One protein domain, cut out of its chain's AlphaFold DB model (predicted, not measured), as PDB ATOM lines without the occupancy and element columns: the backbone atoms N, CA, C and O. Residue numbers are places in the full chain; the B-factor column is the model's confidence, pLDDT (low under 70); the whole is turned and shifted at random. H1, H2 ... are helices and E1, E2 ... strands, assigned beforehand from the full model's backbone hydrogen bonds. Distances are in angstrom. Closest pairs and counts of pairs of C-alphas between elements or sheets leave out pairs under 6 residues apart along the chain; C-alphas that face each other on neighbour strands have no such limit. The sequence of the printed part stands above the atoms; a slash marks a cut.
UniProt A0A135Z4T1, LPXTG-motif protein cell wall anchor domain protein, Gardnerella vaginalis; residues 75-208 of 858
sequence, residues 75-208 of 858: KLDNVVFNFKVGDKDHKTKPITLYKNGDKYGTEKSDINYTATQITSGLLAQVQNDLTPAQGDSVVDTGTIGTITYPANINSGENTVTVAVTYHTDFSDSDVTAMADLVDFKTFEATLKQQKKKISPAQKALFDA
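This is residues 75 to 208 of the 858 residues of the protein "LPXTG-motif protein cell wall anchor domain protein" of Gardnerella vaginalis (UniProt A0A135Z4T1). Picture a rod whose greater part is a long, strongly twisted sheet of six strands, with H1 packed on it and H2 grazing it, and whose one end is a small head of three helices, H3, H4 and H5. Between H2 and E5, residues 131 to 142 loop out toward the head and fold back to the sheet. The printed part has 134 residues, with five named helices and six named strands in the order E1 E2 E3 E4 H1 H2 E5 E6 H3 H4 H5. The sheet is branched and mixed, the class is mixed, helices and strands, and the whole is loose, with a radius of gyration of the C-alphas of 20.6 A and spans of 66 by 22 by 19 A.

Start at E1, residues 75 to 85, which bends by 57 degrees at residue 78 and has three neighbours. E2, residues 88 to 91, forms an antiparallel hairpin with it; look at N 83 and O 90, 2.8 A. On the other side of E1, E6, residues 157 to 165, is parallel to it, with N 84 and O 160 at 2.8 A. E5, residues 143 to 148, forms an antiparallel hairpin with E6, with N 145 and O 163 at 2.8 A. The pairing is staggered: E3, residues 95 to 100, is antiparallel to E1 over residues 75 to 79, with N 76 and O 97 at 2.7 A. E4, residues 103 to 105, forms an antiparallel hairpin with E3, with N 98 and O 105 at 2.8 A. H1, residues 115 to 123, is on the sheet; its closest C-alphas to E4 are those of Ala 115 and Tyr 104, 6.7 A. H2, residues 127 to 130, only grazes the sheet. Now go to the head, where H3, residues 172 to 181, touches H5, residues 200 to 208; their closest C-alphas, Ala 179 and Phe 206, are 5.3 A apart. They run the same way at a steep tilt of 38 degrees, only just past shallow. H4, residues 184 to 194, is close to H3 but not clearly touching, with closest C-alphas Phe 187 and Met 178 at 7.4 A. Every O i to N i+4 pair is within hydrogen-bond range in H1, H4 and H5, and 5 of 6 are in H3; H2 is too short for such a pair.

Find C-alpha 75 at (129.051, 110.548, 148.125); from there E1 runs 28.8 A to C-alpha 85 at (155.941, 108.508, 158.288). E6 is 25.2 A long, E3 16.6 A and E5 15.1 A. H4 is 14.9 A long and H3 14.7 A; H5 ends at C-alpha 208, (171.058, 105.922, 176.943).

The two C-alphas farthest apart are those of Ser 109 and Leu 181, 67.3 A. The printed part has no cut, and the link from H2 to E5 is long, with 12 residues. Look there for the low confidence: residues 131 to 136 are under 70, while the mean pLDDT of the printed part is 84.2.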
ATOM      1  N   LYS A  75     128.118 109.418 148.008       90.75
ATOM      2  CA  LYS A  75     129.051 110.548 148.125       90.75
ATOM      3  C   LYS A  75     129.817 110.465 149.453       90.75
ATOM      4  O   LYS A  75     129.201 110.399 150.512       90.75
ATOM      5  N   LEU A  76     131.143 110.480 149.383       90.44
ATOM      6  CA  LEU A  76     132.068 110.589 150.507       90.44
ATOM      7  C   LEU A  76     132.611 112.019 150.535       90.44
ATOM      8  O   LEU A  76     133.420 112.404 149.687       90.44
ATOM      9  N   ASP A  77     132.130 112.810 151.489       87.62
ATOM     10  CA  ASP A  77     132.541 114.201 151.663       87.62
ATOM     11  C   ASP A  77     133.772 114.312 152.572       87.62
ATOM     12  O   ASP A  77     133.941 113.545 153.522       87.62
ATOM     13  N   ASN A  78     134.615 115.309 152.285       91.06
ATOM     14  CA  ASN A  78     135.790 115.664 153.085       91.06
ATOM     15  C   ASN A  78     136.774 114.496 153.300       91.06
ATOM     16  O   ASN A  78     137.266 114.279 154.407       91.06
ATOM     17  N   VAL A  79     137.043 113.719 152.251       93.25
ATOM     18  CA  VAL A  79     138.019 112.625 152.303       93.25
ATOM     19  C   VAL A  79     139.427 113.215 152.339       93.25
ATOM     20  O   VAL A  79     139.821 113.954 151.437       93.25
ATOM     21  N   VAL A  80     140.194 112.870 153.371       93.19
ATOM     22  CA  VAL A  80     141.597 113.263 153.557       93.19
ATOM     23  C   VAL A  80     142.425 112.009 153.789       93.19
ATOM     24  O   VAL A  80     142.048 111.169 154.603       93.19
ATOM     25  N   PHE A  81     143.566 111.883 153.116       93.19
ATOM     26  CA  PHE A  81     144.528 110.820 153.401       93.19
ATOM     27  C   PHE A  81     145.646 111.361 154.286       93.19
ATOM     28  O   PHE A  81     146.276 112.356 153.934       93.19
ATOM     29  N   ASN A  82     145.880 110.713 155.427       92.12
ATOM     30  CA  ASN A  82     146.985 111.006 156.334       92.12
ATOM     31  C   ASN A  82     148.082 109.955 156.155       92.12
ATOM     32  O   ASN A  82     147.935 108.815 156.602       92.12
ATOM     33  N   PHE A  83     149.163 110.344 155.485       89.50
ATOM     34  CA  PHE A  83     150.359 109.539 155.301       89.50
ATOM     35  C   PHE A  83     151.246 109.666 156.540       89.50
ATOM     36  O   PHE A  83     151.859 110.707 156.773       89.50
ATOM     37  N   LYS A  84     151.302 108.595 157.332       85.50
ATOM     38  CA  LYS A  84     152.105 108.519 158.552       85.50
ATOM     39  C   LYS A  84     153.499 107.995 158.241       85.50
ATOM     40  O   LYS A  84     153.631 106.838 157.838       85.50
ATOM     41  N   VAL A  85     154.513 108.834 158.448       79.81
ATOM     42  CA  VAL A  85     155.941 108.508 158.288       79.81
ATOM     43  C   VAL A  85     156.604 108.587 159.661       79.81
ATOM     44  O   VAL A  85     156.900 109.674 160.158       79.81
ATOM     45  N   GLY A  86     156.815 107.435 160.305       72.69
ATOM     46  CA  GLY A  86     157.205 107.413 161.718       72.69
ATOM     47  C   GLY A  86     156.172 108.157 162.577       72.69
ATOM     48  O   GLY A  86     154.987 107.837 162.514       72.69
ATOM     49  N   ASP A  87     156.613 109.178 163.316       72.19
ATOM     50  CA  ASP A  87     155.762 110.004 164.192       72.19
ATOM     51  C   ASP A  87     155.164 111.249 163.506       72.19
ATOM     52  O   ASP A  87     154.535 112.083 164.163       72.19
ATOM     53  N   LYS A  88     155.384 111.429 162.196       80.06
ATOM     54  CA  LYS A  88     154.921 112.607 161.448       80.06
ATOM     55  C   LYS A  88     153.719 112.283 160.566       80.06
ATOM     56  O   LYS A  88     153.701 111.273 159.863       80.06
ATOM     57  N   ASP A  89     152.762 113.205 160.564       86.81
ATOM     58  CA  ASP A  89     151.531 113.141 159.781       86.81
ATOM     59  C   ASP A  89     151.617 114.071 158.559       86.81
ATOM     60  O   ASP A  89     151.866 115.271 158.698       86.81
ATOM     61  N   HIS A  90     151.349 113.534 157.367       87.06
ATOM     62  CA  HIS A  90     151.326 114.279 156.107       87.06
ATOM     63  C   HIS A  90     149.955 114.130 155.440       87.06
ATOM     64  O   HIS A  90     149.606 113.062 154.935       87.06
ATOM     65  N   LYS A  91     149.149 115.196 155.449       91.00
ATOM     66  CA  LYS A  91     147.743 115.144 155.017       91.00
ATOM     67  C   LYS A  91     147.551 115.698 153.606       91.00
ATOM     68  O   LYS A  91     148.077 116.758 153.277       91.00
ATOM     69  N   THR A  92     146.750 115.017 152.787       91.12
ATOM     70  CA  THR A  92     146.319 115.540 151.479       91.12
ATOM     71  C   THR A  92     145.317 116.677 151.639       91.12
ATOM     72  O   THR A  92     144.711 116.863 152.698       91.12
ATOM     73  N   LYS A  93     145.058 117.410 150.552       89.75
ATOM     74  CA  LYS A  93     143.901 118.313 150.516       89.75
ATOM     75  C   LYS A  93     142.597 117.497 150.588       89.75
ATOM     76  O   LYS A  93     142.569 116.384 150.053       89.75
ATOM     77  N   PRO A  94     141.529 118.023 151.218       90.94
ATOM     78  CA  PRO A  94     140.224 117.376 151.205       90.94
ATOM     79  C   PRO A  94     139.685 117.207 149.788       90.94
ATOM     80  O   PRO A  94     139.710 118.151 148.996       90.94
ATOM     81  N   ILE A  95     139.158 116.024 149.488       90.12
ATOM     82  CA  ILE A  95     138.504 115.718 148.215       90.12
ATOM     83  C   ILE A  95     137.126 115.101 148.446       90.12
ATOM     84  O   ILE A  95     136.840 114.526 149.495       90.12
ATOM     85  N   THR A  96     136.256 115.232 147.450       91.38
ATOM     86  CA  THR A  96     134.979 114.512 147.405       91.38
ATOM     87  C   THR A  96     135.156 113.282 146.526       91.38
ATOM     88  O   THR A  96     135.689 113.398 145.424       91.38
ATOM     89  N   LEU A  97     134.715 112.117 147.000       91.50
ATOM     90  CA  LEU A  97     134.729 110.873 146.227       91.50
ATOM     91  C   LEU A  97     133.323 110.289 146.119       91.50
ATOM     92  O   LEU A  97     132.482 110.482 146.992       91.50
ATOM     93  N   TYR A  98     133.080 109.526 145.065       90.25
ATOM     94  CA  TYR A  98     131.867 108.749 144.865       90.25
ATOM     95  C   TYR A  98     132.227 107.262 144.884       90.25
ATOM     96  O   TYR A  98     133.135 106.835 144.172       90.25
ATOM     97  N   LYS A  99     131.537 106.482 145.721       90.25
ATOM     98  CA  LYS A  99     131.747 105.038 145.903       90.25
ATOM     99  C   LYS A  99     130.589 104.243 145.303       90.25
ATOM    100  O   LYS A  99     129.425 104.583 145.532       90.25
ATOM    101  N   ASN A 100     130.902 103.160 144.599       87.44
ATOM    102  CA  ASN A 100     129.944 102.140 144.173       87.44
ATOM    103  C   ASN A 100     130.601 100.756 144.307       87.44
ATOM    104  O   ASN A 100     131.567 100.464 143.605       87.44
ATOM    105  N   GLY A 101     130.132  99.932 145.248       85.75
ATOM    106  CA  GLY A 101     130.832  98.696 145.630       85.75
ATOM    107  C   GLY A 101     132.270  98.974 146.090       85.75
ATOM    108  O   GLY A 101     132.496  99.895 146.873       85.75
ATOM    109  N   ASP A 102     133.240  98.224 145.566       85.12
ATOM    110  CA  ASP A 102     134.677  98.368 145.882       85.12
ATOM    111  C   ASP A 102     135.408  99.378 144.975       85.12
ATOM    112  O   ASP A 102     136.642  99.448 144.946       85.12
ATOM    113  N   LYS A 103     134.643 100.153 144.198       89.44
ATOM    114  CA  LYS A 103     135.152 101.138 143.245       89.44
ATOM    115  C   LYS A 103     134.860 102.566 143.695       89.44
ATOM    116  O   LYS A 103     133.852 102.850 144.347       89.44
ATOM    117  N   TYR A 104     135.755 103.462 143.302       92.06
ATOM    118  CA  TYR A 104     135.816 104.865 143.683       92.06
ATOM    119  C   TYR A 104     136.062 105.746 142.453       92.06
ATOM    120  O   TYR A 104     136.694 105.316 141.486       92.06
ATOM    121  N   GLY A 105     135.570 106.982 142.504       88.94
ATOM    122  CA  GLY A 105     135.732 107.997 141.464       88.94
ATOM    123  C   GLY A 105     135.638 109.411 142.025       88.94
ATOM    124  O   GLY A 105     134.993 109.625 143.050       88.94
ATOM    125  N   THR A 106     136.265 110.390 141.376       85.50
ATOM    126  CA  THR A 106     136.116 111.817 141.735       85.50
ATOM    127  C   THR A 106     134.821 112.417 141.195       85.50
ATOM    128  O   THR A 106     134.345 113.430 141.701       85.50
ATOM    129  N   GLU A 107     134.215 111.764 140.204       86.12
ATOM    130  CA  GLU A 107     132.939 112.138 139.609       86.12
ATOM    131  C   GLU A 107     131.960 110.966 139.659       86.12
ATOM    132  O   GLU A 107     132.341 109.796 139.602       86.12
ATOM    133  N   LYS A 108     130.665 111.281 139.722       82.81
ATOM    134  CA  LYS A 108     129.597 110.275 139.783       82.81
ATOM    135  C   LYS A 108     129.544 109.380 138.533       82.81
ATOM    136  O   LYS A 108     129.033 108.267 138.613       82.81
ATOM    137  N   SER A 109     130.049 109.872 137.400       79.81
ATOM    138  CA  SER A 109     130.117 109.190 136.102       79.81
ATOM    139  C   SER A 109     131.362 108.313 135.903       79.81
ATOM    140  O   SER A 109     131.367 107.541 134.950       79.81
ATOM    141  N   ASP A 110     132.380 108.388 136.772       83.62
ATOM    142  CA  ASP A 110     133.674 107.702 136.584       83.62
ATOM    143  C   ASP A 110     134.148 106.964 137.852       83.62
ATOM    144  O   ASP A 110     135.139 107.320 138.487       83.62
ATOM    145  N   ILE A 111     133.408 105.926 138.257       87.25
ATOM    146  CA  ILE A 111     133.683 105.130 139.467       87.25
ATOM    147  C   ILE A 111     134.347 103.806 139.075       87.25
ATOM    148  O   ILE A 111     133.728 102.743 139.118       87.25
ATOM    149  N   ASN A 112     135.614 103.875 138.662       89.31
ATOM    150  CA  ASN A 112     136.338 102.731 138.091       89.31
ATOM    151  C   ASN A 112     137.606 102.327 138.873       89.31
ATOM    152  O   ASN A 112     138.173 101.250 138.636       89.31
ATOM    153  N   TYR A 113     138.021 103.131 139.856       89.88
ATOM    154  CA  TYR A 113     139.306 102.993 140.548       89.88
ATOM    155  C   TYR A 113     139.182 102.263 141.888       89.88
ATOM    156  O   TYR A 113     138.179 102.378 142.584       89.88
ATOM    157  N   THR A 114     140.200 101.504 142.281       90.44
ATOM    158  CA  THR A 114     140.282 100.905 143.623       90.44
ATOM    159  C   THR A 114     140.761 101.927 144.659       90.44
ATOM    160  O   THR A 114     141.339 102.958 144.304       90.44
ATOM    161  N   ALA A 115     140.588 101.621 145.950       85.69
ATOM    162  CA  ALA A 115     141.126 102.445 147.036       85.69
ATOM    163  C   ALA A 115     142.636 102.698 146.868       85.69
ATOM    164  O   ALA A 115     143.085 103.840 146.901       85.69
ATOM    165  N   THR A 116     143.403 101.648 146.560       86.31
ATOM    166  CA  THR A 116     144.842 101.737 146.282       86.31
ATOM    167  C   THR A 116     145.160 102.686 145.130       86.31
ATOM    168  O   THR A 116     146.092 103.476 145.248       86.31
ATOM    169  N   GLN A 117     144.400 102.642 144.029       86.50
ATOM    170  CA  GLN A 117     144.633 103.507 142.867       86.50
ATOM    171  C   GLN A 117     144.372 104.983 143.193       86.50
ATOM    172  O   GLN A 117     145.209 105.827 142.872       86.50
ATOM    173  N   ILE A 118     143.270 105.288 143.889       87.81
ATOM    174  CA  ILE A 118     142.955 106.654 144.336       87.81
ATOM    175  C   ILE A 118     144.030 107.171 145.294       87.81
ATOM    176  O   ILE A 118     144.576 108.255 145.089       87.81
ATOM    177  N   THR A 119     144.385 106.395 146.320       85.38
ATOM    178  CA  THR A 119     145.368 106.834 147.317       85.38
ATOM    179  C   THR A 119     146.782 106.945 146.735       85.38
ATOM    180  O   THR A 119     147.510 107.868 147.091       85.38
ATOM    181  N   SER A 120     147.167 106.075 145.794       82.31
ATOM    182  CA  SER A 120     148.458 106.168 145.092       82.31
ATOM    183  C   SER A 120     148.538 107.404 144.196       82.31
ATOM    184  O   SER A 120     149.570 108.067 144.170       82.31
ATOM    185  N   GLY A 121     147.452 107.768 143.504       82.94
ATOM    186  CA  GLY A 121     147.399 108.996 142.701       82.94
ATOM    187  C   GLY A 121     147.541 110.273 143.537       82.94
ATOM    188  O   GLY A 121     148.065 111.279 143.061       82.94
ATOM    189  N   LEU A 122     147.128 110.225 144.806       86.38
ATOM    190  CA  LEU A 122     147.226 111.344 145.748       86.38
ATOM    191  C   LEU A 122     148.562 111.402 146.495       86.38
ATOM    192  O   LEU A 122     148.871 112.440 147.082       86.38
ATOM    193  N   LEU A 123     149.378 110.344 146.430       82.81
ATOM    194  CA  LEU A 123     150.715 110.308 147.026       82.81
ATOM    195  C   LEU A 123     151.584 111.469 146.521       82.81
ATOM    196  O   LEU A 123     152.291 112.092 147.307       82.81
ATOM    197  N   ALA A 124     151.462 111.839 145.241       78.50
ATOM    198  CA  ALA A 124     152.199 112.954 144.643       78.50
ATOM    199  C   ALA A 124     151.963 114.310 145.342       78.50
ATOM    200  O   ALA A 124     152.834 115.172 145.283       78.50
ATOM    201  N   GLN A 125     150.823 114.504 146.029       81.50
ATOM    202  CA  GLN A 125     150.543 115.741 146.775       81.50
ATOM    203  C   GLN A 125     151.414 115.897 148.021       81.50
ATOM    204  O   GLN A 125     151.655 117.022 148.444       81.50
ATOM    205  N   VAL A 126     151.851 114.782 148.606       81.44
ATOM    206  CA  VAL A 126     152.652 114.753 149.836       81.44
ATOM    207  C   VAL A 126     154.060 114.207 149.596       81.44
ATOM    208  O   VAL A 126     154.897 114.290 150.482       81.44
ATOM    209  N   GLN A 127     154.357 113.677 148.405       76.75
ATOM    210  CA  GLN A 127     155.593 112.952 148.095       76.75
ATOM    211  C   GLN A 127     156.866 113.724 148.463       76.75
ATOM    212  O   GLN A 127     157.786 113.129 149.020       76.75
ATOM    213  N   ASN A 128     156.906 115.031 148.190       73.38
ATOM    214  CA  ASN A 128     158.055 115.881 148.524       73.38
ATOM    215  C   ASN A 128     158.252 116.029 150.040       73.38
ATOM    216  O   ASN A 128     159.387 116.146 150.495       73.38
ATOM    217  N   ASP A 129     157.164 115.975 150.810       71.88
ATOM    218  CA  ASP A 129     157.182 116.076 152.270       71.88
ATOM    219  C   ASP A 129     157.499 114.725 152.935       71.88
ATOM    220  O   ASP A 129     157.964 114.698 154.074       71.88
ATOM    221  N   LEU A 130     157.265 113.608 152.230       70.88
ATOM    222  CA  LEU A 130     157.557 112.255 152.717       70.88
ATOM    223  C   LEU A 130     159.045 111.896 152.612       70.88
ATOM    224  O   LEU A 130     159.524 111.067 153.384       70.88
ATOM    225  N   THR A 131     159.776 112.460 151.646       65.38
ATOM    226  CA  THR A 131     161.210 112.191 151.456       65.38
ATOM    227  C   THR A 131     162.053 112.889 152.528       65.38
ATOM    228  O   THR A 131     162.089 114.120 152.557       65.38
ATOM    229  N   PRO A 132     162.782 112.149 153.389       64.38
ATOM    230  CA  PRO A 132     163.674 112.765 154.365       64.38
ATOM    231  C   PRO A 132     164.794 113.535 153.657       64.38
ATOM    232  O   PRO A 132     165.359 113.053 152.674       64.38
ATOM    233  N   ALA A 133     165.145 114.722 154.159       59.22
ATOM    234  CA  ALA A 133     166.272 115.483 153.628       59.22
ATOM    235  C   ALA A 133     167.564 114.652 153.745       59.22
ATOM    236  O   ALA A 133     167.975 114.256 154.839       59.22
ATOM    237  N   GLN A 134     168.199 114.366 152.610       60.41
ATOM    238  CA  GLN A 134     169.480 113.667 152.547       60.41
ATOM    239  C   GLN A 134     170.595 114.696 152.776       60.41
ATOM    240  O   GLN A 134     171.001 115.394 151.851       60.41
ATOM    241  N   GLY A 135     171.034 114.854 154.026       59.56
ATOM    242  CA  GLY A 135     172.172 115.707 154.399       59.56
ATOM    243  C   GLY A 135     173.397 114.901 154.844       59.56
ATOM    244  O   GLY A 135     173.314 113.682 154.992       59.56
ATOM    245  N   ASP A 136     174.506 115.591 155.144       63.41
ATOM    246  CA  ASP A 136     175.777 115.049 155.690       63.41
ATOM    247  C   ASP A 136     175.664 114.486 157.131       63.41
ATOM    248  O   ASP A 136     176.624 114.451 157.908       63.41
ATOM    249  N   SER A 137     174.468 114.056 157.528       77.81
ATOM    250  CA  SER A 137     174.208 113.465 158.836       77.81
ATOM    251  C   SER A 137     174.795 112.053 158.918       77.81
ATOM    252  O   SER A 137     174.564 111.214 158.043       77.81
ATOM    253  N   VAL A 138     175.505 111.770 160.015       82.12
ATOM    254  CA  VAL A 138     175.931 110.405 160.386       82.12
ATOM    255  C   VAL A 138     174.789 109.565 160.955       82.12
ATOM    256  O   VAL A 138     174.906 108.347 161.051       82.12
ATOM    257  N   VAL A 139     173.683 110.204 161.343       84.12
ATOM    258  CA  VAL A 139     172.441 109.514 161.694       84.12
ATOM    259  C   VAL A 139     171.610 109.399 160.430       84.12
ATOM    260  O   VAL A 139     171.286 110.421 159.814       84.12
ATOM    261  N   ASP A 140     171.291 108.172 160.034       82.06
ATOM    262  CA  ASP A 140     170.539 107.916 158.817       82.06
ATOM    263  C   ASP A 140     169.121 108.488 158.918       82.06
ATOM    264  O   ASP A 140     168.397 108.249 159.886       82.06
ATOM    265  N   THR A 141     168.724 109.267 157.911       72.50
ATOM    266  CA  THR A 141     167.409 109.920 157.871       72.50
ATOM    267  C   THR A 141     166.314 109.000 157.326       72.50
ATOM    268  O   THR A 141     165.134 109.333 157.438       72.50
ATOM    269  N   GLY A 142     166.694 107.812 156.841       74.38
ATOM    270  CA  GLY A 142     165.799 106.750 156.401       74.38
ATOM    271  C   GLY A 142     165.372 106.876 154.940       74.38
ATOM    272  O   GLY A 142     165.393 107.949 154.339       74.38
ATOM    273  N   THR A 143     164.969 105.752 154.355       75.81
ATOM    274  CA  THR A 143     164.387 105.675 153.009       75.81
ATOM    275  C   THR A 143     162.950 105.176 153.109       75.81
ATOM    276  O   THR A 143     162.658 104.279 153.904       75.81
ATOM    277  N   ILE A 144     162.046 105.743 152.307       72.50
ATOM    278  CA  ILE A 144     160.657 105.277 152.231       72.50
ATOM    279  C   ILE A 144     160.645 103.828 151.726       72.50
ATOM    280  O   ILE A 144     161.164 103.530 150.653       72.50
ATOM    281  N   GLY A 145     160.061 102.939 152.523       74.00
ATOM    282  CA  GLY A 145     159.836 101.535 152.212       74.00
ATOM    283  C   GLY A 145     158.415 101.284 151.708       74.00
ATOM    284  O   GLY A 145     157.862 102.043 150.914       74.00
ATOM    285  N   THR A 146     157.803 100.194 152.166       79.19
ATOM    286  CA  THR A 146     156.453  99.797 151.750       79.19
ATOM    287  C   THR A 146     155.383 100.759 152.265       79.19
ATOM    288  O   THR A 146     155.295 101.020 153.468       79.19
ATOM    289  N   ILE A 147     154.525 101.229 151.357       83.12
ATOM    290  CA  ILE A 147     153.330 102.014 151.682       83.12
ATOM    291  C   ILE A 147     152.140 101.060 151.798       83.12
ATOM    292  O   ILE A 147     151.827 100.325 150.862       83.12
ATOM    293  N   THR A 148     151.474 101.077 152.949       86.81
ATOM    294  CA  THR A 148     150.263 100.290 153.204       86.81
ATOM    295  C   THR A 148     149.043 101.189 153.060       86.81
ATOM    296  O   THR A 148     148.823 102.095 153.869       86.81
ATOM    297  N   TYR A 149     148.259 100.937 152.015       86.69
ATOM    298  CA  TYR A 149     147.043 101.684 151.705       86.69
ATOM    299  C   TYR A 149     145.820 101.099 152.425       86.69
ATOM    300  O   TYR A 149     145.766  99.886 152.650       86.69
ATOM    301  N   PRO A 150     144.812 101.922 152.758       86.00
ATOM    302  CA  PRO A 150     143.582 101.435 153.369       86.00
ATOM    303  C   PRO A 150     142.799 100.543 152.394       86.00
ATOM    304  O   PRO A 150     142.663 100.862 151.213       86.00
ATOM    305  N   ALA A 151     142.236  99.441 152.901       84.06
ATOM    306  CA  ALA A 151     141.410  98.526 152.104       84.06
ATOM    307  C   ALA A 151     140.086  99.167 151.641       84.06
ATOM    308  O   ALA A 151     139.561  98.817 150.591       84.06
ATOM    309  N   ASN A 152     139.565 100.123 152.418       87.19
ATOM    310  CA  ASN A 152     138.352 100.883 152.129       87.19
ATOM    311  C   ASN A 152     138.588 102.370 152.421       87.19
ATOM    312  O   ASN A 152     139.200 102.701 153.434       87.19
ATOM    313  N   ILE A 153     138.057 103.254 151.573       90.88
ATOM    314  CA  ILE A 153     138.035 104.706 151.809       90.88
ATOM    315  C   ILE A 153     136.701 105.101 152.446       90.88
ATOM    316  O   ILE A 153     135.637 104.751 151.921       90.88
ATOM    317  N   ASN A 154     136.781 105.857 153.540       89.88
ATOM    318  CA  ASN A 154     135.660 106.430 154.280       89.88
ATOM    319  C   ASN A 154     135.632 107.963 154.139       89.88
ATOM    320  O   ASN A 154     136.640 108.579 153.794       89.88
ATOM    321  N   SER A 155     134.493 108.591 154.446       88.25
ATOM    322  CA  SER A 155     134.431 110.048 154.653       88.25
ATOM    323  C   SER A 155     135.346 110.459 155.816       88.25
ATOM    324  O   SER A 155     135.462 109.721 156.795       88.25
ATOM    325  N   GLY A 156     135.966 111.637 155.738       88.81
ATOM    326  CA  GLY A 156     136.925 112.095 156.749       88.81
ATOM    327  C   GLY A 156     138.346 111.552 156.549       88.81
ATOM    328  O   GLY A 156     138.807 111.365 155.422       88.81
ATOM    329  N   GLU A 157     139.075 111.358 157.649       90.38
ATOM    330  CA  GLU A 157     140.500 111.006 157.621       90.38
ATOM    331  C   GLU A 157     140.731 109.500 157.428       90.38
ATOM    332  O   GLU A 157     140.187 108.667 158.151       90.38
ATOM    333  N   ASN A 158     141.586 109.155 156.467       91.38
ATOM    334  CA  ASN A 158     141.975 107.792 156.130       91.38
ATOM    335  C   ASN A 158     143.489 107.651 156.303       91.38
ATOM    336  O   ASN A 158     144.261 108.378 155.679       91.38
ATOM    337  N   THR A 159     143.927 106.723 157.151       89.50
ATOM    338  CA  THR A 159     145.353 106.533 157.441       89.50
ATOM    339  C   THR A 159     146.041 105.705 156.360       89.50
ATOM    340  O   THR A 159     145.548 104.653 155.955       89.50
ATOM    341  N   VAL A 160     147.209 106.174 155.936       88.25
ATOM    342  CA  VAL A 160     148.151 105.460 155.077       88.25
ATOM    343  C   VAL A 160     149.442 105.301 155.865       88.25
ATOM    344  O   VAL A 160     150.022 106.290 156.308       88.25
ATOM    345  N   THR A 161     149.900 104.069 156.065       85.25
ATOM    346  CA  THR A 161     151.135 103.817 156.817       85.25
ATOM    347  C   THR A 161     152.305 103.721 155.855       85.25
ATOM    348  O   THR A 161     152.299 102.888 154.950       85.25
ATOM    349  N   VAL A 162     153.320 104.556 156.058       82.75
ATOM    350  CA  VAL A 162     154.551 104.557 155.270       82.75
ATOM    351  C   VAL A 162     155.670 103.984 156.136       82.75
ATOM    352  O   VAL A 162     156.066 104.586 157.133       82.75
ATOM    353  N   ALA A 163     156.178 102.803 155.776       80.00
ATOM    354  CA  ALA A 163     157.339 102.239 156.456       80.00
ATOM    355  C   ALA A 163     158.602 103.033 156.090       80.00
ATOM    356  O   ALA A 163     158.793 103.382 154.926       80.00
ATOM    357  N   VAL A 164     159.484 103.280 157.059       78.88
ATOM    358  CA  VAL A 164     160.811 103.872 156.831       78.88
ATOM    359  C   VAL A 164     161.857 102.815 157.142       78.88
ATOM    360  O   VAL A 164     161.829 102.206 158.208       78.88
ATOM    361  N   THR A 165     162.771 102.584 156.206       78.56
ATOM    362  CA  THR A 165     163.907 101.679 156.402       78.56
ATOM    363  C   THR A 165     165.155 102.509 156.663       78.56
ATOM    364  O   THR A 165     165.476 103.391 155.867       78.56
ATOM    365  N   TYR A 166     165.848 102.231 157.767       81.31
ATOM    366  CA  TYR A 166     167.115 102.873 158.117       81.31
ATOM    367  C   TYR A 166     168.281 101.950 157.785       81.31
ATOM    368  O   TYR A 166     168.232 100.756 158.083       81.31
ATOM    369  N   HIS A 167     169.340 102.506 157.210       80.19
ATOM    370  CA  HIS A 167     170.597 101.800 157.025       80.19
ATOM    371  C   HIS A 167     171.545 102.107 158.188       80.19
ATOM    372  O   HIS A 167     171.755 103.262 158.554       80.19
ATOM    373  N   THR A 168     172.121 101.057 158.770       86.44
ATOM    374  CA  THR A 168     173.209 101.160 159.743       86.44
ATOM    375  C   THR A 168     174.404 100.317 159.317       86.44
ATOM    376  O   THR A 168     174.231  99.226 158.772       86.44
ATOM    377  N   ASP A 169     175.602 100.834 159.582       87.94
ATOM    378  CA  ASP A 169     176.882 100.150 159.382       87.94
ATOM    379  C   ASP A 169     177.374  99.420 160.646       87.94
ATOM    380  O   ASP A 169     178.462  98.838 160.640       87.94
ATOM    381  N   PHE A 170     176.608  99.477 161.740       88.06
ATOM    382  CA  PHE A 170     176.996  98.955 163.051       88.06
ATOM    383  C   PHE A 170     175.888  98.115 163.682       88.06
ATOM    384  O   PHE A 170     174.697  98.381 163.500       88.06
ATOM    385  N   SER A 171     176.284  97.118 164.474       90.06
ATOM    386  CA  SER A 171     175.357  96.399 165.347       90.06
ATOM    387  C   SER A 171     175.063  97.200 166.619       90.06
ATOM    388  O   SER A 171     175.862  98.042 167.033       90.06
ATOM    389  N   ASP A 172     173.952  96.903 167.292       89.12
ATOM    390  CA  ASP A 172     173.621  97.535 168.577       89.12
ATOM    391  C   ASP A 172     174.704  97.275 169.637       89.12
ATOM    392  O   ASP A 172     175.038  98.170 170.410       89.12
ATOM    393  N   SER A 173     175.339  96.095 169.612       85.62
ATOM    394  CA  SER A 173     176.476  95.785 170.485       85.62
ATOM    395  C   SER A 173     177.695  96.671 170.229       85.62
ATOM    396  O   SER A 173     178.365  97.060 171.185       85.62
ATOM    397  N   ASP A 174     177.980  97.021 168.970       87.19
ATOM    398  CA  ASP A 174     179.092  97.923 168.648       87.19
ATOM    399  C   ASP A 174     178.812  99.335 169.174       87.19
ATOM    400  O   ASP A 174     179.700  99.998 169.707       87.19
ATOM    401  N   VAL A 175     177.560  99.784 169.056       87.62
ATOM    402  CA  VAL A 175     177.117 101.100 169.529       87.62
ATOM    403  C   VAL A 175     177.199 101.192 171.054       87.62
ATOM    404  O   VAL A 175     177.729 102.177 171.568       87.62
ATOM    405  N   THR A 176     176.765 100.154 171.776       86.44
ATOM    406  CA  THR A 176     176.931 100.061 173.236       86.44
ATOM    407  C   THR A 176     178.406 100.103 173.635       86.44
ATOM    408  O   THR A 176     178.786 100.901 174.489       86.44
ATOM    409  N   ALA A 177     179.263  99.317 172.974       82.38
ATOM    410  CA  ALA A 177     180.695  99.303 173.273       82.38
ATOM    411  C   ALA A 177     181.365 100.666 173.028       82.38
ATOM    412  O   ALA A 177     182.281 101.045 173.754       82.38
ATOM    413  N   MET A 178     180.915 101.425 172.025       82.50
ATOM    414  CA  MET A 178     181.428 102.773 171.763       82.50
ATOM    415  C   MET A 178     180.938 103.802 172.788       82.50
ATOM    416  O   MET A 178     181.717 104.677 173.172       82.50
ATOM    417  N   ALA A 179     179.698 103.685 173.274       84.31
ATOM    418  CA  ALA A 179     179.137 104.576 174.296       84.31
ATOM    419  C   ALA A 179     179.893 104.497 175.639       84.31
ATOM    420  O   ALA A 179     180.073 105.509 176.327       84.31
ATOM    421  N   ASP A 180     180.418 103.316 175.976       75.62
ATOM    422  CA  ASP A 180     181.279 103.120 177.148       75.62
ATOM    423  C   ASP A 180     182.627 103.848 177.026       75.62
ATOM    424  O   ASP A 180     183.247 104.213 178.027       75.62
ATOM    425  N   LEU A 181     183.103 104.064 175.797       72.38
ATOM    426  CA  LEU A 181     184.467 104.511 175.529       72.38
ATOM    427  C   LEU A 181     184.585 106.015 175.290       72.38
ATOM    428  O   LEU A 181     185.544 106.624 175.766       72.38
ATOM    429  N   VAL A 182     183.658 106.609 174.538       77.31
ATOM    430  CA  VAL A 182     183.750 108.001 174.071       77.31
ATOM    431  C   VAL A 182     182.395 108.702 174.137       77.31
ATOM    432  O   VAL A 182     181.351 108.062 174.228       77.31
ATOM    433  N   ASP A 183     182.394 110.033 174.113       82.56
ATOM    434  CA  ASP A 183     181.174 110.813 173.908       82.56
ATOM    435  C   ASP A 183     180.700 110.758 172.440       82.56
ATOM    436  O   ASP A 183     181.435 110.363 171.526       82.56
ATOM    437  N   PHE A 184     179.454 111.186 172.202       84.12
ATOM    438  CA  PHE A 184     178.866 111.123 170.866       84.12
ATOM    439  C   PHE A 184     179.568 112.038 169.859       84.12
ATOM    440  O   PHE A 184     179.615 111.700 168.685       84.12
ATOM    441  N   LYS A 185     180.139 113.172 170.276       84.06
ATOM    442  CA  LYS A 185     180.805 114.119 169.370       84.06
ATOM    443  C   LYS A 185     182.090 113.508 168.798       84.06
ATOM    444  O   LYS A 185     182.363 113.640 167.604       84.06
ATOM    445  N   THR A 186     182.844 112.796 169.631       82.75
ATOM    446  CA  THR A 186     184.047 112.050 169.234       82.75
ATOM    447  C   THR A 186     183.689 110.848 168.356       82.75
ATOM    448  O   THR A 186     184.323 110.600 167.321       82.75
ATOM    449  N   PHE A 187     182.621 110.131 168.713       86.62
ATOM    450  CA  PHE A 187     182.106 109.041 167.890       86.62
ATOM    451  C   PHE A 187     181.608 109.543 166.525       86.62
ATOM    452  O   PHE A 187     181.981 108.993 165.492       86.62
ATOM    453  N   GLU A 188     180.869 110.651 166.494       87.19
ATOM    454  CA  GLU A 188     180.382 111.317 165.284       87.19
ATOM    455  C   GLU A 188     181.533 111.733 164.363       87.19
ATOM    456  O   GLU A 188     181.455 111.510 163.155       87.19
ATOM    457  N   ALA A 189     182.622 112.289 164.902       83.62
ATOM    458  CA  ALA A 189     183.803 112.621 164.106       83.62
ATOM    459  C   ALA A 189     184.408 111.376 163.431       83.62
ATOM    460  O   ALA A 189     184.781 111.423 162.256       83.62
ATOM    461  N   THR A 190     184.435 110.245 164.142       84.88
ATOM    462  CA  THR A 190     184.909 108.958 163.610       84.88
ATOM    463  C   THR A 190     183.975 108.426 162.521       84.88
ATOM    464  O   THR A 190     184.441 107.996 161.465       84.88
ATOM    465  N   LEU A 191     182.657 108.506 162.730       87.38
ATOM    466  CA  LEU A 191     181.650 108.125 161.734       87.38
ATOM    467  C   LEU A 191     181.770 108.973 160.460       87.38
ATOM    468  O   LEU A 191     181.794 108.418 159.361       87.38
ATOM    469  N   LYS A 192     181.949 110.297 160.601       86.88
ATOM    470  CA  LYS A 192     182.200 111.221 159.480       86.88
ATOM    471  C   LYS A 192     183.477 110.854 158.726       86.88
ATOM    472  O   LYS A 192     183.452 110.754 157.501       86.88
ATOM    473  N   GLN A 193     184.575 110.602 159.442       87.62
ATOM    474  CA  GLN A 193     185.851 110.209 158.838       87.62
ATOM    475  C   GLN A 193     185.744 108.881 158.074       87.62
ATOM    476  O   GLN A 193     186.306 108.745 156.988       87.62
ATOM    477  N   GLN A 194     185.015 107.910 158.625       87.88
ATOM    478  CA  GLN A 194     184.831 106.589 158.020       87.88
ATOM    479  C   GLN A 194     183.701 106.538 156.983       87.88
ATOM    480  O   GLN A 194     183.524 105.496 156.356       87.88
ATOM    481  N   LYS A 195     182.956 107.636 156.787       86.19
ATOM    482  CA  LYS A 195     181.750 107.701 155.942       86.19
ATOM    483  C   LYS A 195     180.710 106.632 156.302       86.19
ATOM    484  O   LYS A 195     180.095 106.052 155.411       86.19
ATOM    485  N   LYS A 196     180.537 106.372 157.598       88.31
ATOM    486  CA  LYS A 196     179.580 105.390 158.122       88.31
ATOM    487  C   LYS A 196     178.385 106.058 158.788       88.31
ATOM    488  O   LYS A 196     178.477 107.206 159.226       88.31
ATOM    489  N   LYS A 197     177.283 105.319 158.900       88.44
ATOM    490  CA  LYS A 197     176.025 105.768 159.494       88.44
ATOM    491  C   LYS A 197     175.498 104.821 160.569       88.44
ATOM    492  O   LYS A 197     175.768 103.622 160.564       88.44
ATOM    493  N   ILE A 198     174.704 105.387 161.469       91.00
ATOM    494  CA  ILE A 198     173.913 104.670 162.477       91.00
ATOM    495  C   ILE A 198     172.440 105.077 162.369       91.00
ATOM    496  O   ILE A 198     172.125 106.156 161.863       91.00
ATOM    497  N   SER A 199     171.523 104.248 162.868       88.88
ATOM    498  CA  SER A 199     170.095 104.592 162.887       88.88
ATOM    499  C   SER A 199     169.745 105.580 164.019       88.88
ATOM    500  O   SER A 199     170.488 105.691 165.002       88.88
ATOM    501  N   PRO A 200     168.590 106.272 163.958       85.62
ATOM    502  CA  PRO A 200     168.108 107.097 165.069       85.62
ATOM    503  C   PRO A 200     167.942 106.313 166.381       85.62
ATOM    504  O   PRO A 200     168.282 106.817 167.449       85.62
ATOM    505  N   ALA A 201     167.477 105.061 166.297       85.31
ATOM    506  CA  ALA A 201     167.336 104.177 167.453       85.31
ATOM    507  C   ALA A 201     168.694 103.843 168.085       85.31
ATOM    508  O   ALA A 201     168.831 103.863 169.304       85.31
ATOM    509  N   GLN A 202     169.721 103.616 167.265       91.38
ATOM    510  CA  GLN A 202     171.082 103.389 167.745       91.38
ATOM    511  C   GLN A 202     171.702 104.639 168.354       91.38
ATOM    512  O   GLN A 202     172.410 104.545 169.351       91.38
ATOM    513  N   LYS A 203     171.407 105.830 167.825       90.19
ATOM    514  CA  LYS A 203     171.820 107.054 168.512       90.19
ATOM    515  C   LYS A 203     171.154 107.182 169.887       90.19
ATOM    516  O   LYS A 203     171.835 107.503 170.855       90.19
ATOM    517  N   ALA A 204     169.858 106.891 169.990       87.31
ATOM    518  CA  ALA A 204     169.174 106.881 171.281       87.31
ATOM    519  C   ALA A 204     169.762 105.825 172.235       87.31
ATOM    520  O   ALA A 204     169.933 106.105 173.419       87.31
ATOM    521  N   LEU A 205     170.131 104.644 171.720       89.38
ATOM    522  CA  LEU A 205     170.845 103.611 172.475       89.38
ATOM    523  C   LEU A 205     172.199 104.123 172.980       89.38
ATOM    524  O   LEU A 205     172.502 103.961 174.157       89.38
ATOM    525  N   PHE A 206     172.983 104.780 172.122       91.25
ATOM    526  CA  PHE A 206     174.257 105.388 172.503       91.25
ATOM    527  C   PHE A 206     174.069 106.391 173.645       91.25
ATOM    528  O   PHE A 206     174.761 106.311 174.658       91.25
ATOM    529  N   ASP A 207     173.113 107.313 173.503       86.56
ATOM    530  CA  ASP A 207     172.835 108.341 174.507       86.56
ATOM    531  C   ASP A 207     172.372 107.706 175.839       86.56
ATOM    532  O   ASP A 207     172.806 108.123 176.916       86.56
ATOM    533  N   ALA A 208     171.548 106.653 175.776       87.44
ATOM    534  CA  ALA A 208     171.058 105.922 176.943       87.44
ATOM    535  C   ALA A 208     172.153 105.114 177.659       87.44
ATOM    536  O   ALA A 208     172.179 105.093 178.889       87.44
TER     537      ALA A 208